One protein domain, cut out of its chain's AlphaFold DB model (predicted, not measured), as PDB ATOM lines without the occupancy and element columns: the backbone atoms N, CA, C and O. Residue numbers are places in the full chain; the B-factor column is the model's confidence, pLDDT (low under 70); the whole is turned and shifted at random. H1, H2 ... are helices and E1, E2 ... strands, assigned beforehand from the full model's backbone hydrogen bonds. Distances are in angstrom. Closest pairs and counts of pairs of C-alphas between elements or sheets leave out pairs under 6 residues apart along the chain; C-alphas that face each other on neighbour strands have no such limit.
ATOM      1  N   GLU A  17      -5.080 -26.232   0.295       87.56
ATOM      2  CA  GLU A  17      -4.542 -24.986   0.852       87.56
ATOM      3  C   GLU A  17      -3.010 -24.949   0.786       87.56
ATOM      4  O   GLU A  17      -2.424 -23.929   0.428       87.56
ATOM      5  N   GLU A  18      -2.357 -26.076   1.080       87.75
ATOM      6  CA  GLU A  18      -0.902 -26.218   0.983       87.75
ATOM      7  C   GLU A  18      -0.419 -26.078  -0.459       87.75
ATOM      8  O   GLU A  18       0.540 -25.352  -0.719       87.75
ATOM      9  N   GLN A  19      -1.109 -26.729  -1.400       86.38
ATOM     10  CA  GLN A  19      -0.800 -26.615  -2.821       86.38
ATOM     11  C   GLN A  19      -0.988 -25.175  -3.310       86.38
ATOM     12  O   GLN A  19      -0.092 -24.637  -3.951       86.38
ATOM     13  N   ALA A  20      -2.100 -24.525  -2.955       87.94
ATOM     14  CA  ALA A  20      -2.358 -23.140  -3.336       87.94
ATOM     15  C   ALA A  20      -1.299 -22.176  -2.772       87.94
ATOM     16  O   ALA A  20      -0.833 -21.289  -3.486       87.94
ATOM     17  N   SER A  21      -0.873 -22.381  -1.522       86.62
ATOM     18  CA  SER A  21       0.186 -21.577  -0.895       86.62
ATOM     19  C   SER A  21       1.534 -21.769  -1.595       86.62
ATOM     20  O   SER A  21       2.269 -20.808  -1.826       86.62
ATOM     21  N   LEU A  22       1.862 -23.013  -1.959       86.81
ATOM     22  CA  LEU A  22       3.084 -23.328  -2.695       86.81
ATOM     23  C   LEU A  22       3.056 -22.706  -4.100       86.81
ATOM     24  O   LEU A  22       4.034 -22.083  -4.515       86.81
ATOM     25  N   ASP A  23       1.928 -22.818  -4.800       86.56
ATOM     26  CA  ASP A  23       1.721 -22.247  -6.132       86.56
ATOM     27  C   ASP A  23       1.810 -20.715  -6.114       86.56
ATOM     28  O   ASP A  23       2.388 -20.119  -7.026       86.56
ATOM     29  N   GLU A  24       1.299 -20.063  -5.066       87.81
ATOM     30  CA  GLU A  24       1.428 -18.618  -4.877       87.81
ATOM     31  C   GLU A  24       2.898 -18.198  -4.724       87.81
ATOM     32  O   GLU A  24       3.342 -17.256  -5.388       87.81
ATOM     33  N   ILE A  25       3.680 -18.916  -3.909       85.88
ATOM     34  CA  ILE A  25       5.119 -18.651  -3.756       85.88
ATOM     35  C   ILE A  25       5.841 -18.860  -5.083       85.88
ATOM     36  O   ILE A  25       6.637 -18.008  -5.471       85.88
ATOM     37  N   ILE A  26       5.535 -19.935  -5.815       84.81
ATOM     38  CA  ILE A  26       6.100 -20.181  -7.148       84.81
ATOM     39  C   ILE A  26       5.733 -19.041  -8.102       84.81
ATOM     40  O   ILE A  26       6.590 -18.562  -8.843       84.81
ATOM     41  N   MET A  27       4.485 -18.571  -8.099       83.56
ATOM     42  CA  MET A  27       4.058 -17.467  -8.958       83.56
ATOM     43  C   MET A  27       4.790 -16.163  -8.612       83.56
ATOM     44  O   MET A  27       5.233 -15.446  -9.513       83.56
ATOM     45  N   ASN A  28       4.942 -15.855  -7.325       80.00
ATOM     46  CA  ASN A  28       5.680 -14.680  -6.861       80.00
ATOM     47  C   ASN A  28       7.175 -14.792  -7.188       80.00
ATOM     48  O   ASN A  28       7.772 -13.823  -7.661       80.00
ATOM     49  N   ALA A  29       7.750 -15.987  -7.044       77.12
ATOM     50  CA  ALA A  29       9.115 -16.296  -7.448       77.12
ATOM     51  C   ALA A  29       9.307 -16.089  -8.951       77.12
ATOM     52  O   ALA A  29      10.222 -15.374  -9.336       77.12
ATOM     53  N   LYS A  30       8.400 -16.595  -9.802       78.25
ATOM     54  CA  LYS A  30       8.428 -16.361 -11.259       78.25
ATOM     55  C   LYS A  30       8.462 -14.873 -11.588       78.25
ATOM     56  O   LYS A  30       9.297 -14.441 -12.371       78.25
ATOM     57  N   LYS A  31       7.584 -14.074 -10.972       77.00
ATOM     58  CA  LYS A  31       7.536 -12.621 -11.203       77.00
ATOM     59  C   LYS A  31       8.836 -11.925 -10.787       77.00
ATOM     60  O   LYS A  31       9.335 -11.104 -11.547       77.00
ATOM     61  N   SER A  32       9.381 -12.264  -9.616       72.00
ATOM     62  CA  SER A  32      10.637 -11.695  -9.103       72.00
ATOM     63  C   SER A  32      11.837 -12.111  -9.956       72.00
ATOM     64  O   SER A  32      12.654 -11.279 -10.327       72.00
ATOM     65  N   PHE A  33      11.910 -13.391 -10.315       70.69
ATOM     66  CA  PHE A  33      12.994 -13.983 -11.090       70.69
ATOM     67  C   PHE A  33      13.027 -13.473 -12.537       70.69
ATOM     68  O   PHE A  33      14.093 -13.336 -13.120       70.69
ATOM     69  N   CYS A  34      11.871 -13.147 -13.123       63.38
ATOM     70  CA  CYS A  34      11.808 -12.473 -14.422       63.38
ATOM     71  C   CYS A  34      12.224 -10.993 -14.363       63.38
ATOM     72  O   CYS A  34      12.533 -10.423 -15.405       63.38
ATOM     73  N   ALA A  35      12.174 -10.358 -13.189       58.69
ATOM     74  CA  ALA A  35      12.523  -8.948 -13.013       58.69
ATOM     75  C   ALA A  35      14.001  -8.739 -12.639       58.69
ATOM     76  O   ALA A  35      14.552  -7.673 -12.910       58.69
ATOM     77  N   GLY A  54      28.032 -26.467 -22.493       64.62
ATOM     78  CA  GLY A  54      27.103 -27.073 -21.538       64.62
ATOM     79  C   GLY A  54      25.776 -26.324 -21.460       64.62
ATOM     80  O   GLY A  54      25.752 -25.097 -21.482       64.62
ATOM     81  N   HIS A  55      24.670 -27.059 -21.332       75.62
ATOM     82  CA  HIS A  55      23.398 -26.468 -20.929       75.62
ATOM     83  C   HIS A  55      23.496 -26.036 -19.453       75.62
ATOM     84  O   HIS A  55      24.156 -26.694 -18.641       75.62
ATOM     85  N   LEU A  56      22.931 -24.879 -19.126       80.94
ATOM     86  CA  LEU A  56      23.064 -24.241 -17.818       80.94
ATOM     87  C   LEU A  56      21.741 -24.333 -17.057       80.94
ATOM     88  O   LEU A  56      20.680 -24.127 -17.630       80.94
ATOM     89  N   ILE A  57      21.793 -24.646 -15.766       85.44
ATOM     90  CA  ILE A  57      20.618 -24.676 -14.894       85.44
ATOM     91  C   ILE A  57      20.756 -23.532 -13.898       85.44
ATOM     92  O   ILE A  57      21.681 -23.542 -13.088       85.44
ATOM     93  N   VAL A  58      19.858 -22.549 -13.943       87.31
ATOM     94  CA  VAL A  58      19.759 -21.495 -12.923       87.31
ATOM     95  C   VAL A  58      18.592 -21.814 -12.013       87.31
ATOM     96  O   VAL A  58      17.464 -21.926 -12.477       87.31
ATOM     97  N   LEU A  59      18.843 -21.906 -10.717       88.75
ATOM     98  CA  LEU A  59      17.824 -22.053  -9.694       88.75
ATOM     99  C   LEU A  59      17.668 -20.750  -8.922       88.75
ATOM    100  O   LEU A  59      18.615 -20.307  -8.274       88.75
ATOM    101  N   GLY A  60      16.467 -20.181  -8.931       89.12
ATOM    102  CA  GLY A  60      16.051 -19.170  -7.963       89.12
ATOM    103  C   GLY A  60      15.252 -19.808  -6.833       89.12
ATOM    104  O   GLY A  60      14.370 -20.616  -7.100       89.12
ATOM    105  N   GLY A  61      15.532 -19.476  -5.575       88.31
ATOM    106  CA  GLY A  61      14.779 -20.020  -4.444       88.31
ATOM    107  C   GLY A  61      14.093 -18.960  -3.594       88.31
ATOM    108  O   GLY A  61      14.713 -17.971  -3.200       88.31
ATOM    109  N   ASN A  62      12.829 -19.222  -3.264       89.75
ATOM    110  CA  ASN A  62      12.000 -18.423  -2.369       89.75
ATOM    111  C   ASN A  62      11.535 -19.306  -1.208       89.75
ATOM    112  O   ASN A  62      10.846 -20.306  -1.413       89.75
ATOM    113  N   LEU A  63      11.880 -18.924   0.018       90.44
ATOM    114  CA  LEU A  63      11.430 -19.601   1.229       90.44
ATOM    115  C   LEU A  63      10.497 -18.670   1.997       90.44
ATOM    116  O   LEU A  63      10.810 -17.500   2.196       90.44
ATOM    117  N   SER A  64       9.360 -19.197   2.437       91.75
ATOM    118  CA  SER A  64       8.409 -18.515   3.307       91.75
ATOM    119  C   SER A  64       8.527 -19.058   4.722       91.75
ATOM    120  O   SER A  64       8.403 -20.263   4.949       91.75
ATOM    121  N   ASN A  65       8.765 -18.163   5.677       92.94
ATOM    122  CA  ASN A  65       8.787 -18.484   7.098       92.94
ATOM    123  C   ASN A  65       7.460 -18.078   7.752       92.94
ATOM    124  O   ASN A  65       7.164 -16.890   7.891       92.94
ATOM    125  N   LEU A  66       6.691 -19.082   8.170       92.31
ATOM    126  CA  LEU A  66       5.424 -18.975   8.895       92.31
ATOM    127  C   LEU A  66       5.563 -19.360  10.379       92.31
ATOM    128  O   LEU A  66       4.565 -19.608  11.052       92.31
ATOM    129  N   THR A  67       6.791 -19.443  10.895       91.31
ATOM    130  CA  THR A  67       7.040 -19.632  12.330       91.31
ATOM    131  C   THR A  67       6.851 -18.316  13.089       91.31
ATOM    132  O   THR A  67       6.684 -17.240  12.509       91.31
ATOM    133  N   LYS A  68       6.904 -18.373  14.423       87.62
ATOM    134  CA  LYS A  68       6.735 -17.193  15.287       87.62
ATOM    135  C   LYS A  68       7.891 -16.184  15.196       87.62
ATOM    136  O   LYS A  68       7.731 -15.036  15.610       87.62
ATOM    137  N   GLY A  69       9.064 -16.601  14.721       91.25
ATOM    138  CA  GLY A  69      10.283 -15.800  14.793       91.25
ATOM    139  C   GLY A  69      11.209 -15.985  13.595       91.25
ATOM    140  O   GLY A  69      10.952 -16.810  12.721       91.25
ATOM    141  N   PRO A  70      12.293 -15.198  13.521       94.12
ATOM    142  CA  PRO A  70      13.305 -15.398  12.497       94.12
ATOM    143  C   PRO A  70      13.957 -16.774  12.653       94.12
ATOM    144  O   PRO A  70      14.181 -17.238  13.773       94.12
ATOM    145  N   LEU A  71      14.296 -17.392  11.525       95.94
ATOM    146  CA  LEU A  71      15.093 -18.613  11.497       95.94
ATOM    147  C   LEU A  71      16.528 -18.285  11.099       95.94
ATOM    148  O   LEU A  71      16.758 -17.420  10.258       95.94
ATOM    149  N   THR A  72      17.496 -18.982  11.673       97.00
ATOM    150  CA  THR A  72      18.919 -18.808  11.368       97.00
ATOM    151  C   THR A  72      19.467 -20.036  10.668       97.00
ATOM    152  O   THR A  72      19.127 -21.162  11.040       97.00
ATOM    153  N   VAL A  73      20.335 -19.833   9.679       96.81
ATOM    154  CA  VAL A  73      21.074 -20.938   9.055       96.81
ATOM    155  C   VAL A  73      22.012 -21.532  10.102       96.81
ATOM    156  O   VAL A  73      22.869 -20.824  10.632       96.81
ATOM    157  N   LEU A  74      21.828 -22.815  10.415       96.94
ATOM    158  CA  LEU A  74      22.710 -23.563  11.310       96.94
ATOM    159  C   LEU A  74      23.841 -24.236  10.532       96.94
ATOM    160  O   LEU A  74      24.990 -24.172  10.955       96.94
ATOM    161  N   ASP A  75      23.511 -24.890   9.417       97.00
ATOM    162  CA  ASP A  75      24.478 -25.582   8.566       97.00
ATOM    163  C   ASP A  75      23.961 -25.668   7.120       97.00
ATOM    164  O   ASP A  75      22.763 -25.511   6.860       97.00
ATOM    165  N   SER A  76      24.855 -25.910   6.164       96.94
ATOM    166  CA  SER A  76      24.506 -26.078   4.755       96.94
ATOM    167  C   SER A  76      25.488 -26.986   4.023       96.94
ATOM    168  O   SER A  76      26.631 -27.180   4.438       96.94
ATOM    169  N   LYS A  77      25.046 -27.542   2.895       97.56
ATOM    170  CA  LYS A  77      25.863 -28.418   2.063       97.56
ATOM    171  C   LYS A  77      25.664 -28.098   0.590       97.56
ATOM    172  O   LYS A  77      24.540 -28.073   0.106       97.56
ATOM    173  N   LEU A  78      26.766 -27.900  -0.124       96.62
ATOM    174  CA  LEU A  78      26.804 -27.791  -1.579       96.62
ATOM    175  C   LEU A  78      27.513 -29.030  -2.128       96.62
ATOM    176  O   LEU A  78      28.654 -29.302  -1.750       96.62
ATOM    177  N   TRP A  79      26.829 -29.791  -2.978       95.25
ATOM    178  CA  TRP A  79      27.389 -30.983  -3.624       95.25
ATOM    179  C   TRP A  79      27.685 -30.750  -5.106       95.25
ATOM    180  O   TRP A  79      28.666 -31.281  -5.613       95.25
ATOM    181  N   ALA A  80      26.851 -29.963  -5.792       93.00
ATOM    182  CA  ALA A  80      27.022 -29.637  -7.205       93.00
ATOM    183  C   ALA A  80      26.525 -28.221  -7.518       93.00
ATOM    184  O   ALA A  80      25.565 -27.738  -6.910       93.00
ATOM    185  N   GLY A  81      27.156 -27.582  -8.501       90.44
ATOM    186  CA  GLY A  81      26.886 -26.199  -8.885       90.44
ATOM    187  C   GLY A  81      27.548 -25.169  -7.966       90.44
ATOM    188  O   GLY A  81      28.433 -25.486  -7.174       90.44
ATOM    189  N   TYR A  82      27.103 -23.922  -8.085       88.69
ATOM    190  CA  TYR A  82      27.689 -22.744  -7.451       88.69
ATOM    191  C   TYR A  82      26.592 -21.844  -6.888       88.69
ATOM    192  O   TYR A  82      25.589 -21.598  -7.556       88.69
ATOM    193  N   ILE A  83      26.791 -21.331  -5.676       89.44
ATOM    194  CA  ILE A  83      25.881 -20.367  -5.052       89.44
ATOM    195  C   ILE A  83      26.258 -18.958  -5.518       89.44
ATOM    196  O   ILE A  83      27.375 -18.504  -5.291       89.44
ATOM    197  N   ILE A  84      25.319 -18.281  -6.178       87.56
ATOM    198  CA  ILE A  84      25.449 -16.888  -6.633       87.56
ATOM    199  C   ILE A  84      24.885 -15.932  -5.577       87.56
ATOM    200  O   ILE A  84      25.463 -14.883  -5.308       87.56
ATOM    201  N   LYS A  85      23.760 -16.311  -4.962       87.81
ATOM    202  CA  LYS A  85      23.134 -15.597  -3.846       87.81
ATOM    203  C   LYS A  85      22.896 -16.593  -2.721       87.81
ATOM    204  O   LYS A  85      22.185 -17.577  -2.921       87.81
ATOM    205  N   ASP A  86      23.546 -16.341  -1.591       90.50
ATOM    206  CA  ASP A  86      23.556 -17.233  -0.431       90.50
ATOM    207  C   ASP A  86      22.199 -17.282   0.285       90.50
ATOM    208  O   ASP A  86      21.316 -16.458   0.040       90.50
ATOM    209  N   TYR A  87      22.036 -18.260   1.170       90.88
ATOM    210  CA  TYR A  87      20.822 -18.460   1.948       90.88
ATOM    211  C   TYR A  87      20.523 -17.241   2.842       90.88
ATOM    212  O   TYR A  87      21.427 -16.719   3.502       90.88
ATOM    213  N   PRO A  88      19.260 -16.790   2.937       90.38
ATOM    214  CA  PRO A  88      18.892 -15.684   3.814       90.38
ATOM    215  C   PRO A  88      19.155 -16.048   5.277       90.38
ATOM    216  O   PRO A  88      18.564 -16.980   5.817       90.38
ATOM    217  N   ASN A  89      20.012 -15.282   5.946       92.56
ATOM    218  CA  ASN A  89      20.336 -15.494   7.351       92.56
ATOM    219  C   ASN A  89      20.336 -14.152   8.110       92.56
ATOM    220  O   ASN A  89      21.294 -13.389   7.974       92.56
ATOM    221  N   PRO A  90      19.293 -13.833   8.901       93.06
ATOM    222  CA  PRO A  90      18.127 -14.664   9.217       93.06
ATOM    223  C   PRO A  90      17.071 -14.712   8.098       93.06
ATOM    224  O   PRO A  90      16.879 -13.752   7.352       93.06
ATOM    225  N   LEU A  91      16.300 -15.799   8.059       92.62
ATOM    226  CA  LEU A  91      15.058 -15.906   7.302       92.62
ATOM    227  C   LEU A  91      13.905 -15.309   8.126       92.62
ATOM    228  O   LEU A  91      13.405 -15.912   9.081       92.62
ATOM    229  N   LEU A  92      13.503 -14.088   7.770       92.62
ATOM    230  CA  LEU A  92      12.476 -13.321   8.478       92.62
ATOM    231  C   LEU A  92      11.058 -13.853   8.214       92.62
ATOM    232  O   LEU A  92      10.748 -14.335   7.123       92.62
ATOM    233  N   VAL A  93      10.185 -13.714   9.214       89.25
ATOM    234  CA  VAL A  93       8.767 -14.106   9.135       89.25
ATOM    235  C   VAL A  93       8.067 -13.359   7.996       89.25
ATOM    236  O   VAL A  93       8.271 -12.158   7.818       89.25
ATOM    237  N   GLY A  94       7.246 -14.070   7.220       81.25
ATOM    238  CA  GLY A  94       6.435 -13.498   6.139       81.25
ATOM    239  C   GLY A  94       7.219 -13.017   4.913       81.25
ATOM    240  O   GLY A  94       6.630 -12.438   4.005       81.25
ATOM    241  N   THR A  95       8.534 -13.242   4.857       74.81
ATOM    242  CA  THR A  95       9.337 -12.902   3.675       74.81
ATOM    243  C   THR A  95       9.282 -14.050   2.673       74.81
ATOM    244  O   THR A  95       9.562 -15.176   3.053       74.81
ATOM    245  N   SER A  96       8.962 -13.769   1.407       66.19
ATOM    246  CA  SER A  96       8.850 -14.767   0.323       66.19
ATOM    247  C   SER A  96       9.479 -14.302  -1.003       66.19
ATOM    248  O   SER A  96       9.074 -14.731  -2.084       66.19
ATOM    249  N   ILE A  97      10.461 -13.397  -0.934       67.56
ATOM    250  CA  ILE A  97      11.191 -12.874  -2.102       67.56
ATOM    251  C   ILE A  97      12.281 -13.845  -2.578       67.56
ATOM    252  O   ILE A  97      12.586 -14.820  -1.894       67.56
ATOM    253  N   LEU A  98      12.886 -13.557  -3.737       68.88
ATOM    254  CA  LEU A  98      14.023 -14.308  -4.268       68.88
ATOM    255  C   LEU A  98      15.216 -14.229  -3.318       68.88
ATOM    256  O   LEU A  98      15.881 -13.200  -3.185       68.88
ATOM    257  N   GLN A  99      15.448 -15.322  -2.609       78.44
ATOM    258  CA  GLN A  99      16.298 -15.377  -1.428       78.44
ATOM    259  C   GLN A  99      17.624 -16.071  -1.696       78.44
ATOM    260  O   GLN A  99      18.620 -15.656  -1.121       78.44
ATOM    261  N   LEU A 100      17.651 -17.062  -2.586       87.88
ATOM    262  CA  LEU A 100      18.869 -17.767  -2.982       87.88
ATOM    263  C   LEU A 100      18.938 -17.920  -4.497       87.88
ATOM    264  O   LEU A 100      17.908 -17.987  -5.171       87.88
ATOM    265  N   VAL A 101      20.157 -18.010  -5.017       89.38
ATOM    266  CA  VAL A 101      20.415 -18.328  -6.420       89.38
ATOM    267  C   VAL A 101      21.561 -19.307  -6.509       89.38
ATOM    268  O   VAL A 101      22.638 -19.056  -5.966       89.38
ATOM    269  N   GLN A 102      21.337 -20.389  -7.241       90.94
ATOM    270  CA  GLN A 102      22.337 -21.401  -7.538       90.94
ATOM    271  C   GLN A 102      22.413 -21.624  -9.045       90.94
ATOM    272  O   GLN A 102      21.408 -21.549  -9.742       90.94
ATOM    273  N   VAL A 103      23.605 -21.922  -9.546       88.50
ATOM    274  CA  VAL A 103      23.835 -22.247 -10.954       88.50
ATOM    275  C   VAL A 103      24.540 -23.592 -11.061       88.50
ATOM    276  O   VAL A 103      25.473 -23.864 -10.312       88.50
ATOM    277  N   GLY A 104      24.105 -24.436 -11.989       86.88
ATOM    278  CA  GLY A 104      24.695 -25.736 -12.298       86.88
ATOM    279  C   GLY A 104      24.926 -25.920 -13.797       86.88
ATOM    280  O   GLY A 104      24.317 -25.231 -14.613       86.88
ATOM    281  N   VAL A 105      25.793 -26.864 -14.165       81.50
ATOM    282  CA  VAL A 105      26.047 -27.250 -15.567       81.50
ATOM    283  C   VAL A 105      25.473 -28.646 -15.789       81.50
ATOM    284  O   VAL A 105      25.721 -29.538 -14.986       81.50
ATOM    285  N   SER A 106      24.694 -28.851 -16.851       68.81
ATOM    286  CA  SER A 106      23.686 -29.922 -16.952       68.81
ATOM    287  C   SER A 106      24.096 -31.358 -16.629       68.81
ATOM    288  O   SER A 106      23.235 -32.106 -16.158       68.81
ATOM    289  N   ASN A 107      25.350 -31.755 -16.862       73.31
ATOM    290  CA  ASN A 107      25.792 -33.123 -16.567       73.31
ATOM    291  C   ASN A 107      25.878 -33.385 -15.056       73.31
ATOM    292  O   ASN A 107      25.395 -34.416 -14.592       73.31
ATOM    293  N   ASP A 108      26.414 -32.429 -14.295       78.94
ATOM    294  CA  ASP A 108      26.497 -32.501 -12.828       78.94
ATOM    295  C   ASP A 108      25.267 -31.874 -12.158       78.94
ATOM    296  O   ASP A 108      24.882 -32.237 -11.044       78.94
ATOM    297  N   GLY A 109      24.620 -30.955 -12.875       88.69
ATOM    298  CA  GLY A 109      23.437 -30.238 -12.453       88.69
ATOM    299  C   GLY A 109      23.703 -29.312 -11.270       88.69
ATOM    300  O   GLY A 109      24.769 -28.706 -11.143       88.69
ATOM    301  N   LEU A 110      22.704 -29.194 -10.406       92.44
ATOM    302  CA  LEU A 110      22.780 -28.504  -9.127       92.44
ATOM    303  C   LEU A 110      22.334 -29.443  -8.013       92.44
ATOM    304  O   LEU A 110      21.445 -30.277  -8.204       92.44
ATOM    305  N   LYS A 111      22.966 -29.325  -6.845       95.12
ATOM    306  CA  LYS A 111      22.606 -30.112  -5.664       95.12
ATOM    307  C   LYS A 111      23.070 -29.399  -4.401       95.12
ATOM    308  O   LYS A 111      24.271 -29.172  -4.234       95.12
ATOM    309  N   ALA A 112      22.140 -29.056  -3.516       96.75
ATOM    310  CA  ALA A 112      22.448 -28.376  -2.261       96.75
ATOM    311  C   ALA A 112      21.405 -28.653  -1.170       96.75
ATOM    312  O   ALA A 112      20.338 -29.213  -1.426       96.75
ATOM    313  N   ALA A 113      21.752 -28.302   0.065       97.19
ATOM    314  CA  ALA A 113      20.885 -28.373   1.226       97.19
ATOM    315  C   ALA A 113      21.201 -27.266   2.232       97.19
ATOM    316  O   ALA A 113      22.343 -26.821   2.359       97.19
ATOM    317  N   VAL A 114      20.187 -26.876   2.998       96.94
ATOM    318  CA  VAL A 114      20.284 -25.904   4.087       96.94
ATOM    319  C   VAL A 114      19.476 -26.389   5.287       96.94
ATOM    320  O   VAL A 114      18.378 -26.928   5.137       96.94
ATOM    321  N   LEU A 115      20.029 -26.206   6.484       97.75
ATOM    322  CA  LEU A 115      19.359 -26.441   7.756       97.75
ATOM    323  C   LEU A 115      19.120 -25.101   8.451       97.75
ATOM    324  O   LEU A 115      20.058 -24.447   8.907       97.75
ATOM    325  N   TYR A 116      17.852 -24.724   8.571       97.50
ATOM    326  CA  TYR A 116      17.417 -23.603   9.395       97.50
ATOM    327  C   TYR A 116      17.093 -24.055  10.810       97.50
ATOM    328  O   TYR A 116      16.640 -25.177  11.027       97.50
ATOM    329  N   THR A 117      17.269 -23.156  11.770       97.44
ATOM    330  CA  THR A 117      16.914 -23.369  13.173       97.44
ATOM    331  C   THR A 117      16.204 -22.167  13.759       97.44
ATOM    332  O   THR A 117      16.350 -21.042  13.284       97.44
ATOM    333  N   GLY A 118      15.411 -22.416  14.792       96.44
ATOM    334  CA  GLY A 118      14.617 -21.403  15.468       96.44
ATOM    335  C   GLY A 118      13.663 -22.033  16.469       96.44
ATOM    336  O   GLY A 118      13.809 -23.202  16.830       96.44
ATOM    337  N   LYS A 119      12.680 -21.258  16.923       94.75
ATOM    338  CA  LYS A 119      11.691 -21.709  17.906       94.75
ATOM    339  C   LYS A 119      10.328 -21.918  17.264       94.75
ATOM    340  O   LYS A 119       9.867 -21.060  16.517       94.75
ATOM    341  N   ASN A 120       9.685 -23.027  17.612       92.12
ATOM    342  CA  ASN A 120       8.284 -23.278  17.280       92.12
ATOM    343  C   ASN A 120       7.335 -22.429  18.162       92.12
ATOM    344  O   ASN A 120       7.771 -21.687  19.054       92.12
ATOM    345  N   ILE A 121       6.021 -22.568  17.970       87.69
ATOM    346  CA  ILE A 121       4.990 -21.848  18.731       87.69
ATOM    347  C   ILE A 121       5.025 -22.157  20.236       87.69
ATOM    348  O   ILE A 121       4.671 -21.305  21.054       87.69
ATOM    349  N   ALA A 122       5.516 -23.344  20.605       90.25
ATOM    350  CA  ALA A 122       5.722 -23.787  21.983       90.25
ATOM    351  C   ALA A 122       7.089 -23.368  22.571       90.25
ATOM    352  O   ALA A 122       7.450 -23.812  23.660       90.25
ATOM    353  N   CYS A 123       7.851 -22.509  21.881       91.56
ATOM    354  CA  CYS A 123       9.184 -22.028  22.271       91.56
ATOM    355  C   CYS A 123      10.286 -23.109  22.354       91.56
ATOM    356  O   CYS A 123      11.354 -22.861  22.931       91.56
ATOM    357  N   VAL A 124      10.057 -24.274  21.750       94.12
ATOM    358  CA  VAL A 124      11.009 -25.386  21.633       94.12
ATOM    359  C   VAL A 124      11.949 -25.144  20.456       94.12
ATOM    360  O   VAL A 124      11.507 -24.754  19.374       94.12
ATOM    361  N   ASP A 125      13.243 -25.392  20.663       96.44
ATOM    362  CA  ASP A 125      14.257 -25.276  19.613       96.44
ATOM    363  C   ASP A 125      14.107 -26.400  18.581       96.44
ATOM    364  O   ASP A 125      14.196 -27.591  18.896       96.44
ATOM    365  N   CYS A 126      13.871 -26.001  17.336       97.75
ATOM    366  CA  CYS A 126      13.565 -26.878  16.215       97.75
ATOM    367  C   CYS A 126      14.499 -26.609  15.033       97.75
ATOM    368  O   CYS A 126      15.138 -25.556  14.942       97.75
ATOM    369  N   GLY A 127      14.566 -27.584  14.129       97.56
ATOM    370  CA  GLY A 127      15.285 -27.484  12.867       97.56
ATOM    371  C   GLY A 127      14.392 -27.819  11.677       97.56
ATOM    372  O   GLY A 127      13.490 -28.651  11.781       97.56
ATOM    373  N   TRP A 128      14.677 -27.181  10.544       97.62
ATOM    374  CA  TRP A 128      14.035 -27.414   9.253       97.62
ATOM    375  C   TRP A 128      15.114 -27.563   8.186       97.62
ATOM    376  O   TRP A 128      15.810 -26.606   7.842       97.62
ATOM    377  N   LEU A 129      15.269 -28.784   7.691       97.50
ATOM    378  CA  LEU A 129      16.196 -29.152   6.638       97.50
ATOM    379  C   LEU A 129      15.474 -29.183   5.298       97.50
ATOM    380  O   LEU A 129      14.446 -29.845   5.162       97.50
ATOM    381  N   LEU A 130      16.061 -28.522   4.309       96.12
ATOM    382  CA  LEU A 130      15.627 -28.547   2.920       96.12
ATOM    383  C   LEU A 130      16.816 -28.962   2.062       96.12
ATOM    384  O   LEU A 130      17.913 -28.435   2.234       96.12
ATOM    385  N   ALA A 131      16.605 -29.888   1.139       96.06
ATOM    386  CA  ALA A 131      17.609 -30.354   0.201       96.06
ATOM    387  C   ALA A 131      16.987 -30.509  -1.188       96.06
ATOM    388  O   ALA A 131      15.824 -30.893  -1.320       96.06
ATOM    389  N   TRP A 132      17.752 -30.202  -2.228       95.12
ATOM    390  CA  TRP A 132      17.275 -30.211  -3.606       95.12
ATOM    391  C   TRP A 132      18.364 -30.651  -4.578       95.12
ATOM    392  O   TRP A 132      19.563 -30.518  -4.314       95.12
ATOM    393  N   ALA A 133      17.926 -31.170  -5.720       93.12
ATOM    394  CA  ALA A 133      18.771 -31.536  -6.841       93.12
ATOM    395  C   ALA A 133      18.032 -31.332  -8.168       93.12
ATOM    396  O   ALA A 133      16.844 -31.645  -8.261       93.12
ATOM    397  N   ASP A 134      18.750 -30.912  -9.206       90.00
ATOM    398  CA  ASP A 134      18.308 -31.042 -10.596       90.00
ATOM    399  C   ASP A 134      19.496 -31.384 -11.498       90.00
ATOM    400  O   ASP A 134      20.585 -30.854 -11.316       90.00
ATOM    401  N   SER A 135      19.300 -32.304 -12.441       86.19
ATOM    402  CA  SER A 135      20.292 -32.740 -13.430       86.19
ATOM    403  C   SER A 135      19.587 -33.408 -14.612       86.19
ATOM    404  O   SER A 135      18.542 -34.038 -14.435       86.19
ATOM    405  N   GLN A 136      20.190 -33.373 -15.804       76.38
ATOM    406  CA  GLN A 136      19.569 -33.891 -17.031       76.38
ATOM    407  C   GLN A 136      19.225 -35.396 -16.970       76.38
ATOM    408  O   GLN A 136      18.282 -35.841 -17.619       76.38
ATOM    409  N   GLY A 137      19.959 -36.187 -16.177       76.00
ATOM    410  CA  GLY A 137      19.760 -37.639 -16.072       76.00
ATOM    411  C   GLY A 137      18.817 -38.097 -14.957       76.00
ATOM    412  O   GLY A 137      18.378 -39.244 -14.972       76.00
ATOM    413  N   LYS A 138      18.527 -37.237 -13.975       81.38
ATOM    414  CA  LYS A 138      17.771 -37.631 -12.773       81.38
ATOM    415  C   LYS A 138      16.614 -36.688 -12.423       81.38
ATOM    416  O   LYS A 138      15.815 -37.016 -11.552       81.38
ATOM    417  N   GLY A 139      16.529 -35.537 -13.088       85.62
ATOM    418  CA  GLY A 139      15.480 -34.542 -12.909       85.62
ATOM    419  C   GLY A 139      15.453 -33.873 -11.532       85.62
ATOM    420  O   GLY A 139      16.340 -34.065 -10.685       85.62
ATOM    421  N   LYS A 140      14.382 -33.097 -11.339       89.06
ATOM    422  CA  LYS A 140      14.066 -32.308 -10.143       89.06
ATOM    423  C   LYS A 140      13.675 -33.202  -8.981       89.06
ATOM    424  O   LYS A 140      12.700 -33.946  -9.069       89.06
ATOM    425  N   ARG A 141      14.397 -33.077  -7.876       91.56
ATOM    426  CA  ARG A 141      14.214 -33.876  -6.665       91.56
ATOM    427  C   ARG A 141      14.360 -32.982  -5.451       91.56
ATOM    428  O   ARG A 141      15.277 -32.162  -5.398       91.56
ATOM    429  N   VAL A 142      13.475 -33.144  -4.478       93.12
ATOM    430  CA  VAL A 142      13.546 -32.417  -3.210       93.12
ATOM    431  C   VAL A 142      13.334 -33.348  -2.029       93.12
ATOM    432  O   VAL A 142      12.627 -34.350  -2.100       93.12
ATOM    433  N   TYR A 143      13.994 -33.017  -0.932       93.94
ATOM    434  CA  TYR A 143      13.931 -33.746   0.315       93.94
ATOM    435  C   TYR A 143      13.852 -32.753   1.462       93.94
ATOM    436  O   TYR A 143      14.543 -31.733   1.451       93.94
ATOM    437  N   ALA A 144      13.036 -33.050   2.467       94.62
ATOM    438  CA  ALA A 144      12.948 -32.208   3.643       94.62
ATOM    439  C   ALA A 144      12.777 -33.024   4.923       94.62
ATOM    440  O   ALA A 144      12.237 -34.128   4.917       94.62
ATOM    441  N   GLU A 145      13.226 -32.446   6.033       95.50
ATOM    442  CA  GLU A 145      12.963 -32.941   7.380       95.50
ATOM    443  C   GLU A 145      12.738 -31.774   8.332       95.50
ATOM    444  O   GLU A 145      13.388 -30.740   8.226       95.50
ATOM    445  N   CYS A 146      11.877 -31.961   9.323       96.75
ATOM    446  CA  CYS A 146      11.740 -31.044  10.447       96.75
ATOM    447  C   CYS A 146      11.680 -31.818  11.769       96.75
ATOM    448  O   CYS A 146      11.664 -33.058  11.764       96.75
ATOM    449  N   GLY A 147      11.716 -31.092  12.885       97.06
ATOM    450  CA  GLY A 147      11.585 -31.646  14.231       97.06
ATOM    451  C   GLY A 147      12.453 -30.919  15.265       97.06
ATOM    452  O   GLY A 147      12.969 -29.830  14.984       97.06
ATOM    453  N   PRO A 148      12.659 -31.512  16.456       96.94
ATOM    454  CA  PRO A 148      13.487 -30.915  17.500       96.94
ATOM    455  C   PRO A 148      14.942 -30.790  17.038       96.94
ATOM    456  O   PRO A 148      15.455 -31.664  16.339       96.94
ATOM    457  N   ILE A 149      15.644 -29.736  17.470       96.31
ATOM    458  CA  ILE A 149      17.019 -29.461  17.015       96.31
ATOM    459  C   ILE A 149      17.989 -30.624  17.296       96.31
ATOM    460  O   ILE A 149      18.900 -30.883  16.512       96.31
ATOM    461  N   SER A 150      17.746 -31.393  18.363       95.81
ATOM    462  CA  SER A 150      18.551 -32.561  18.744       95.81
ATOM    463  C   SER A 150      18.603 -33.650  17.670       95.81
ATOM    464  O   SER A 150      19.589 -34.385  17.595       95.81
ATOM    465  N   LYS A 151      17.587 -33.722  16.800       94.69
ATOM    466  CA  LYS A 151      17.546 -34.616  15.636       94.69
ATOM    467  C   LYS A 151      18.682 -34.339  14.645       94.69
ATOM    468  O   LYS A 151      19.102 -35.241  13.925       94.69
ATOM    469  N   PHE A 152      19.203 -33.113  14.634       95.88
ATOM    470  CA  PHE A 152      20.216 -32.649  13.688       95.88
ATOM    471  C   PHE A 152      21.636 -32.599  14.275       95.88
ATOM    472  O   PHE A 152      22.574 -32.276  13.554       95.88
ATOM    473  N   ASN A 153      21.839 -32.993  15.541       91.94
ATOM    474  CA  ASN A 153      23.162 -32.993  16.190       91.94
ATOM    475  C   ASN A 153      24.201 -33.894  15.492       91.94
ATOM    476  O   ASN A 153      25.403 -33.710  15.670       91.94
ATOM    477  N   CYS A 154      23.752 -34.891  14.728       90.06
ATOM    478  CA  CYS A 154      24.609 -35.810  13.974       90.06
ATOM    479  C   CYS A 154      24.120 -35.927  12.529       90.06
ATOM    480  O   CYS A 154      23.846 -37.023  12.030       90.06
ATOM    481  N   LEU A 155      23.947 -34.776  11.878       93.38
ATOM    482  CA  LEU A 155      23.445 -34.720  10.518       93.38
ATOM    483  C   LEU A 155      24.369 -35.472   9.553       93.38
ATOM    484  O   LEU A 155      25.545 -35.148   9.400       93.38
ATOM    485  N   ASN A 156      23.826 -36.493   8.891       95.00
ATOM    486  CA  ASN A 156      24.563 -37.291   7.920       95.00
ATOM    487  C   ASN A 156      24.262 -36.792   6.501       95.00
ATOM    488  O   ASN A 156      23.297 -37.225   5.864       95.00
ATOM    489  N   TRP A 157      25.108 -35.885   6.014       96.25
ATOM    490  CA  TRP A 157      24.996 -35.308   4.675       96.25
ATOM    491  C   TRP A 157      25.059 -36.355   3.556       96.25
ATOM    492  O   TRP A 157      24.325 -36.235   2.581       96.25
ATOM    493  N   GLU A 158      25.856 -37.415   3.704       95.81
ATOM    494  CA  GLU A 158      25.928 -38.495   2.709       95.81
ATOM    495  C   GLU A 158      24.607 -39.262   2.604       95.81
ATOM    496  O   GLU A 158      24.195 -39.664   1.518       95.81
ATOM    497  N   ARG A 159      23.913 -39.466   3.730       93.81
ATOM    498  CA  ARG A 159      22.588 -40.093   3.732       93.81
ATOM    499  C   ARG A 159      21.572 -39.218   2.998       93.81
ATOM    500  O   ARG A 159      20.752 -39.757   2.262       93.81
ATOM    501  N   ILE A 160      21.619 -37.902   3.200       94.25
ATOM    502  CA  ILE A 160      20.724 -36.956   2.518       94.25
ATOM    503  C   ILE A 160      21.019 -36.934   1.020       94.25
ATOM    504  O   ILE A 160      20.098 -37.043   0.217       94.25
ATOM    505  N   GLU A 161      22.294 -36.879   0.639       94.50
ATOM    506  CA  GLU A 161      22.699 -36.946  -0.763       94.50
ATOM    507  C   GLU A 161      22.221 -38.239  -1.427       94.50
ATOM    508  O   GLU A 161      21.626 -38.196  -2.500       94.50
ATOM    509  N   LYS A 162      22.392 -39.386  -0.757       92.06
ATOM    510  CA  LYS A 162      21.883 -40.670  -1.252       92.06
ATOM    511  C   LYS A 162      20.372 -40.652  -1.453       92.06
ATOM    512  O   LYS A 162      19.928 -41.182  -2.458       92.06
ATOM    513  N   LYS A 163      19.592 -40.027  -0.562       90.62
ATOM    514  CA  LYS A 163      18.135 -39.875  -0.747       90.62
ATOM    515  C   LYS A 163      17.783 -39.005  -1.948       90.62
ATOM    516  O   LYS A 163      16.820 -39.296  -2.647       90.62
ATOM    517  N   LEU A 164      18.561 -37.952  -2.198       90.56
ATOM    518  CA  LEU A 164      18.409 -37.182  -3.427       90.56
ATOM    519  C   LEU A 164      18.748 -38.046  -4.642       90.56
ATOM    520  O   LEU A 164      18.077 -37.918  -5.651       90.56
ATOM    521  N   ASP A 165      19.742 -38.932  -4.565       89.25
ATOM    522  CA  ASP A 165      20.219 -39.753  -5.684       89.25
ATOM    523  C   ASP A 165      19.515 -41.091  -5.917       89.25
ATOM    524  O   ASP A 165      19.748 -41.691  -6.969       89.25
ATOM    525  N   ASP A 166      18.679 -41.540  -4.984       81.25
ATOM    526  CA  ASP A 166      18.070 -42.866  -5.002       81.25
ATOM    527  C   ASP A 166      16.982 -42.980  -6.089       81.25
ATOM    528  O   ASP A 166      15.959 -42.296  -6.010       81.25
ATOM    529  N   PRO A 167      17.152 -43.849  -7.101       64.81
ATOM    530  CA  PRO A 167      16.128 -44.086  -8.115       64.81
ATOM    531  C   PRO A 167      14.945 -44.934  -7.608       64.81
ATOM    532  O   PRO A 167      13.897 -44.945  -8.247       64.81
ATOM    533  N   CYS A 168      15.097 -45.653  -6.489       58.88
ATOM    534  CA  CYS A 168      14.098 -46.568  -5.923       58.88
ATOM    535  C   CYS A 168      13.222 -45.917  -4.843       58.88
ATOM    536  O   CYS A 168      12.132 -46.409  -4.556       58.88
ATOM    537  N   CYS A 169      13.689 -44.830  -4.235       60.94
ATOM    538  CA  CYS A 169      12.928 -43.983  -3.317       60.94
ATOM    539  C   CYS A 169      13.225 -42.518  -3.649       60.94
ATOM    540  O   CYS A 169      13.876 -41.830  -2.856       60.94
ATOM    541  N   PRO A 170      12.813 -42.059  -4.844       58.09
ATOM    542  CA  PRO A 170      13.171 -40.740  -5.314       58.09
ATOM    543  C   PRO A 170      12.608 -39.700  -4.357       58.09
ATOM    544  O   PRO A 170      11.433 -39.722  -4.003       58.09
ATOM    545  N   ALA A 171      13.467 -38.774  -3.953       62.75
ATOM    546  CA  ALA A 171      13.047 -37.473  -3.470       62.75
ATOM    547  C   ALA A 171      11.926 -36.926  -4.383       62.75
ATOM    548  O   ALA A 171      12.113 -36.755  -5.590       62.75
ATOM    549  N   ILE A 172      10.742 -36.732  -3.803       72.25
ATOM    550  CA  ILE A 172       9.488 -36.451  -4.515       72.25
ATOM    551  C   ILE A 172       9.347 -34.950  -4.676       72.25
ATOM    552  O   ILE A 172       9.807 -34.193  -3.833       72.25
ATOM    553  N   ASN A 173       8.726 -34.500  -5.756       78.88
ATOM    554  CA  ASN A 173       8.521 -33.088  -6.007       78.88
ATOM    555  C   ASN A 173       7.031 -32.800  -6.273       78.88
ATOM    556  O   ASN A 173       6.532 -33.246  -7.309       78.88
ATOM    557  N   PRO A 174       6.323 -32.061  -5.395       86.12
ATOM    558  CA  PRO A 174       6.784 -31.488  -4.120       86.12
ATOM    559  C   PRO A 174       6.939 -32.534  -2.996       86.12
ATOM    560  O   PRO A 174       6.395 -33.633  -3.077       86.12
ATOM    561  N   TYR A 175       7.656 -32.172  -1.927       88.25
ATOM    562  CA  TYR A 175       7.859 -32.981  -0.721       88.25
ATOM    563  C   TYR A 175       7.338 -32.256   0.519       88.25
ATOM    564  O   TYR A 175       7.547 -31.052   0.679       88.25
ATOM    565  N   LYS A 176       6.717 -33.005   1.432       91.25
ATOM    566  CA  LYS A 176       6.263 -32.512   2.732       91.25
ATOM    567  C   LYS A 176       6.872 -33.349   3.851       91.25
ATOM    568  O   LYS A 176       6.869 -34.574   3.787       91.25
ATOM    569  N   ALA A 177       7.360 -32.679   4.887       92.75
ATOM    570  CA  ALA A 177       7.704 -33.293   6.160       92.75
ATOM    571  C   ALA A 177       6.949 -32.595   7.292       92.75
ATOM    572  O   ALA A 177       6.777 -31.375   7.284       92.75
ATOM    573  N   SER A 178       6.523 -33.379   8.276       93.88
ATOM    574  CA  SER A 178       5.854 -32.898   9.481       93.88
ATOM    575  C   SER A 178       6.377 -33.673  10.688       93.88
ATOM    576  O   SER A 178       6.701 -34.853  10.575       93.88
ATOM    577  N   ASP A 179       6.466 -33.005  11.832       94.62
ATOM    578  CA  ASP A 179       6.778 -33.608  13.125       94.62
ATOM    579  C   ASP A 179       5.664 -33.238  14.107       94.62
ATOM    580  O   ASP A 179       5.498 -32.071  14.464       94.62
ATOM    581  N   GLU A 180       4.859 -34.226  14.501       92.75
ATOM    582  CA  GLU A 180       3.704 -34.011  15.382       92.75
ATOM    583  C   GLU A 180       4.119 -33.598  16.797       92.75
ATOM    584  O   GLU A 180       3.389 -32.870  17.468       92.75
ATOM    585  N   GLN A 181       5.298 -34.031  17.255       92.50
ATOM    586  CA  GLN A 181       5.777 -33.752  18.605       92.50
ATOM    587  C   GLN A 181       6.130 -32.272  18.774       92.50
ATOM    588  O   GLN A 181       5.836 -31.681  19.814       92.50
ATOM    589  N   THR A 182       6.762 -31.670  17.768       93.44
ATOM    590  CA  THR A 182       7.098 -30.243  17.772       93.44
ATOM    591  C   THR A 182       6.077 -29.383  17.037       93.44
ATOM    592  O   THR A 182       6.191 -28.161  17.089       93.44
ATOM    593  N   GLY A 183       5.091 -29.970  16.356       93.81
ATOM    594  CA  GLY A 183       4.128 -29.234  15.531       93.81
ATOM    595  C   GLY A 183       4.768 -28.524  14.333       93.81
ATOM    596  O   GLY A 183       4.173 -27.611  13.766       93.81
ATOM    597  N   THR A 184       5.991 -28.907  13.960       95.44
ATOM    598  CA  THR A 184       6.724 -28.281  12.854       95.44
ATOM    599  C   THR A 184       6.394 -28.965  11.541       95.44
ATOM    600  O   THR A 184       6.238 -30.186  11.502       95.44
ATOM    601  N   SER A 185       6.381 -28.208  10.451       95.31
ATOM    602  CA  SER A 185       6.327 -28.771   9.106       95.31
ATOM    603  C   SER A 185       7.152 -27.973   8.110       95.31
ATOM    604  O   SER A 185       7.464 -26.799   8.312       95.31
ATOM    605  N   VAL A 186       7.510 -28.640   7.022       94.50
ATOM    606  CA  VAL A 186       8.172 -28.041   5.873       94.50
ATOM    607  C   VAL A 186       7.608 -28.639   4.592       94.50
ATOM    608  O   VAL A 186       7.470 -29.856   4.470       94.50
ATOM    609  N   VAL A 193      10.656 -23.493 -15.272       65.75
ATOM    610  CA  VAL A 193      10.078 -22.437 -16.094       65.75
ATOM    611  C   VAL A 193      10.481 -22.736 -17.533       65.75
ATOM    612  O   VAL A 193      11.644 -22.581 -17.896       65.75
ATOM    613  N   GLU A 194       9.530 -23.203 -18.346       55.84
ATOM    614  CA  GLU A 194       9.760 -23.346 -19.785       55.84
ATOM    615  C   GLU A 194      10.005 -21.957 -20.375       55.84
ATOM    616  O   GLU A 194       9.107 -21.114 -20.420       55.84
ATOM    617  N   TRP A 195      11.245 -21.717 -20.794       51.44
ATOM    618  CA  TRP A 195      11.631 -20.512 -21.509       51.44
ATOM    619  C   TRP A 195      11.864 -20.846 -22.980       51.44
ATOM    620  O   TRP A 195      12.543 -21.829 -23.294       51.44
ATOM    621  N   PRO A 196      11.306 -20.052 -23.908       43.19
ATOM    622  CA  PRO A 196      11.532 -20.281 -25.319       43.19
ATOM    623  C   PRO A 196      12.999 -19.971 -25.663       43.19
ATOM    624  O   PRO A 196      13.424 -18.822 -25.616       43.19
ATOM    625  N   LEU A 197      13.726 -21.008 -26.095       48.16
ATOM    626  CA  LEU A 197      14.924 -20.927 -26.949       48.16
ATOM    627  C   LEU A 197      16.252 -20.465 -26.309       48.16
ATOM    628  O   LEU A 197      17.016 -19.741 -26.948       48.16
ATOM    629  N   THR A 198      16.607 -20.953 -25.119       55.84
ATOM    630  CA  THR A 198      17.946 -20.732 -24.532       55.84
ATOM    631  C   THR A 198      18.655 -22.038 -24.160       55.84
ATOM    632  O   THR A 198      18.019 -23.028 -23.806       55.84
ATOM    633  N   TYR A 199      19.994 -22.038 -24.185       64.44
ATOM    634  CA  TYR A 199      20.850 -23.096 -23.611       64.44
ATOM    635  C   TYR A 199      20.814 -23.106 -22.064       64.44
ATOM    636  O   TYR A 199      21.758 -23.550 -21.417       64.44
ATOM    637  N   GLU A 200      19.736 -22.589 -21.478       70.62
ATOM    638  CA  GLU A 200      19.552 -22.351 -20.052       70.62
ATOM    639  C   GLU A 200      18.150 -22.806 -19.639       70.62
ATOM    640  O   GLU A 200      17.166 -22.383 -20.253       70.62
ATOM    641  N   THR A 201      18.058 -23.622 -18.589       76.12
ATOM    642  CA  THR A 201      16.821 -23.871 -17.844       76.12
ATOM    643  C   THR A 201      16.797 -23.033 -16.582       76.12
ATOM    644  O   THR A 201      17.770 -22.982 -15.829       76.12
ATOM    645  N   ARG A 202      15.646 -22.411 -16.332       81.62
ATOM    646  CA  ARG A 202      15.379 -21.642 -15.120       81.62
ATOM    647  C   ARG A 202      14.435 -22.437 -14.242       81.62
ATOM    648  O   ARG A 202      13.280 -22.650 -14.604       81.62
ATOM    649  N   ASP A 203      14.932 -22.858 -13.096       85.50
ATOM    650  CA  ASP A 203      14.174 -23.574 -12.090       85.50
ATOM    651  C   ASP A 203      13.879 -22.675 -10.899       85.50
ATOM    652  O   ASP A 203      14.611 -21.732 -10.588       85.50
ATOM    653  N   LEU A 204      12.786 -22.987 -10.216       86.75
ATOM    654  CA  LEU A 204      12.359 -22.286  -9.019       86.75
ATOM    655  C   LEU A 204      12.173 -23.260  -7.871       86.75
ATOM    656  O   LEU A 204      11.362 -24.180  -7.972       86.75
ATOM    657  N   LEU A 205      12.894 -23.017  -6.779       85.94
ATOM    658  CA  LEU A 205      12.690 -23.663  -5.491       85.94
ATOM    659  C   LEU A 205      11.698 -22.833  -4.676       85.94
ATOM    660  O   LEU A 205      11.915 -21.648  -4.438       85.94
ATOM    661  N   ALA A 206      10.629 -23.464  -4.211       88.88
ATOM    662  CA  ALA A 206       9.698 -22.881  -3.260       88.88
ATOM    663  C   ALA A 206       9.715 -23.703  -1.972       88.88
ATOM    664  O   ALA A 206       9.661 -24.931  -2.021       88.88
ATOM    665  N   GLY A 207       9.796 -23.029  -0.826       88.50
ATOM    666  CA  GLY A 207       9.737 -23.661   0.489       88.50
ATOM    667  C   GLY A 207       8.763 -22.944   1.416       88.50
ATOM    668  O   GLY A 207       8.747 -21.719   1.459       88.50
ATOM    669  N   ILE A 208       7.973 -23.692   2.181       90.00
ATOM    670  CA  ILE A 208       7.139 -23.186   3.275       90.00
ATOM    671  C   ILE A 208       7.628 -23.844   4.556       90.00
ATOM    672  O   ILE A 208       7.635 -25.068   4.650       90.00
ATOM    673  N   ILE A 209       8.026 -23.034   5.531       89.94
ATOM    674  CA  ILE A 209       8.481 -23.481   6.844       89.94
ATOM    675  C   ILE A 209       7.479 -23.007   7.893       89.94
ATOM    676  O   ILE A 209       7.202 -21.813   7.985       89.94
ATOM    677  N   SER A 210       6.963 -23.923   8.706       90.44
ATOM    678  CA  SER A 210       6.022 -23.616   9.783       90.44
ATOM    679  C   SER A 210       6.329 -24.409  11.054       90.44
ATOM    680  O   SER A 210       7.010 -25.443  11.028       90.44
ATOM    681  N   GLY A 211       5.843 -23.900  12.185       81.12
ATOM    682  CA  GLY A 211       6.049 -24.482  13.508       81.12
ATOM    683  C   GLY A 211       5.786 -23.501  14.630       81.12
ATOM    684  O   GLY A 211       6.036 -22.289  14.452       81.12
TER     685      GLY A 211
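Overview. This is residues 17 to 35, 54 to 186 and 193 to 211 of the 211 residues of an uncharacterized protein of Spinacia oleracea (UniProt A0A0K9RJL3). Two twisted sheets, one of six strands and one of four, face each other as a sandwich with their strands nearly aligned, and the sheets come together along one edge, where E8 is side by side with E7. The long helix H1 covers part of the outside of the six-stranded sheet, and the small helices H2 and H3 pack on the outside of the four-stranded one. The printed part has 171 residues with three named helices and ten named strands, in the order H1 E1 E2 E3 E4 E5 E6 E7 H2 H3 E8 E9 E10. The mixed sheet runs E3 E4 E1 E10 E9 E8 and the antiparallel one E2 E5 E6 E7; the class is mixed, helices and strands. The whole is compact, with a radius of gyration of the C-alphas of 15.5 A and spans of 50 by 34 by 27 A.

Arrangement. H1, residues 17 to 35, is on the sheet of E3, residues 82 to 85, E4, 100 to 105, E1, 56 to 65, E10, 200 to 210, E9, 184 to 186, and E8, 175 to 179, at a height of 8.6 A over the sheet; this makes two layers, a helix on one face of a sheet. On the local plane H1 stands at 43 degrees to E10, slantwise to the strands. It touches E10, the closest C-alphas being those of Ile 26 and Ala 206, 5.9 A apart. E1 and E10 are parallel at 17 degrees, with N 60 and O 203 2.9 A apart, within hydrogen-bond range. E4 is antiparallel to E1, with N 59 and O 102 at 2.8 A, and E3 and E4 form a hairpin, with N 84 and O 101 at 2.8 A. E2, residues 72 to 80, bends by 56 degrees at residue 75 and pairs antiparallel with E5, residues 110 to 119, with N 113 and O 77 at 2.8 A. E5, E6, residues 125 to 134, and E7, residues 141 to 148, form a meander, each strand the antiparallel neighbour of the one before; N 114 and O 130 are 2.9 A apart, N 131 and O 143 2.8 A. H2, residues 149 to 152, is on this sheet over E6 at a height of 7.7 A, with the closest C-alphas, Cys 126 and Ile 149, 4.4 A apart. H3, residues 157 to 165, is on the same face at a height of 8.5 A and touches E7, the closest C-alphas being Arg 141 and Leu 164, 6.2 A apart. E8 and E9 form a hairpin, with N 186 and O 177 at 2.8 A, and E9 is antiparallel to E10, with N 210 and O 185 at 2.9 A. Between the two sheets, E7 and E8 touch, with the closest C-alphas, Gly 147 and Asp 179, 5.3 A apart. In this sandwich, two sheets face to face, the best planes are 32 degrees apart. In H1 and H3 every O i to N i+4 pair is within hydrogen-bond range; H2 is too short for such a pair.

Along the chain. H1 begins at C-alpha 17, (-4.542, -24.986, 0.852), and is 27.2 A long. E1 measures 29.3 A, E2 23.0 A, E3 9.2 A and E4 17.3 A. E5 is 30.0 A long, E6 31.0 A and E7 24.4 A. H2 measures 5.6 A, H3 12.2 A, E8 13.9 A and E9 7.1 A. E10, 32.8 A, ends at C-alpha 210, (6.022, -23.616, 9.783).

Size, cuts and confidence. The two C-alphas farthest apart are those of Ala 122 and Leu 197, 49.9 A. Residues 36 to 53 and 187 to 192 are not printed; the C-alphas across these cuts are 24.8 A and 22.8 A apart. Of the links printed whole, E3 to E4 is long, with 14 residues. The mean pLDDT of the printed part is 86.5, and 19 residues are under 70, among them 167 to 171 and 193 to 199.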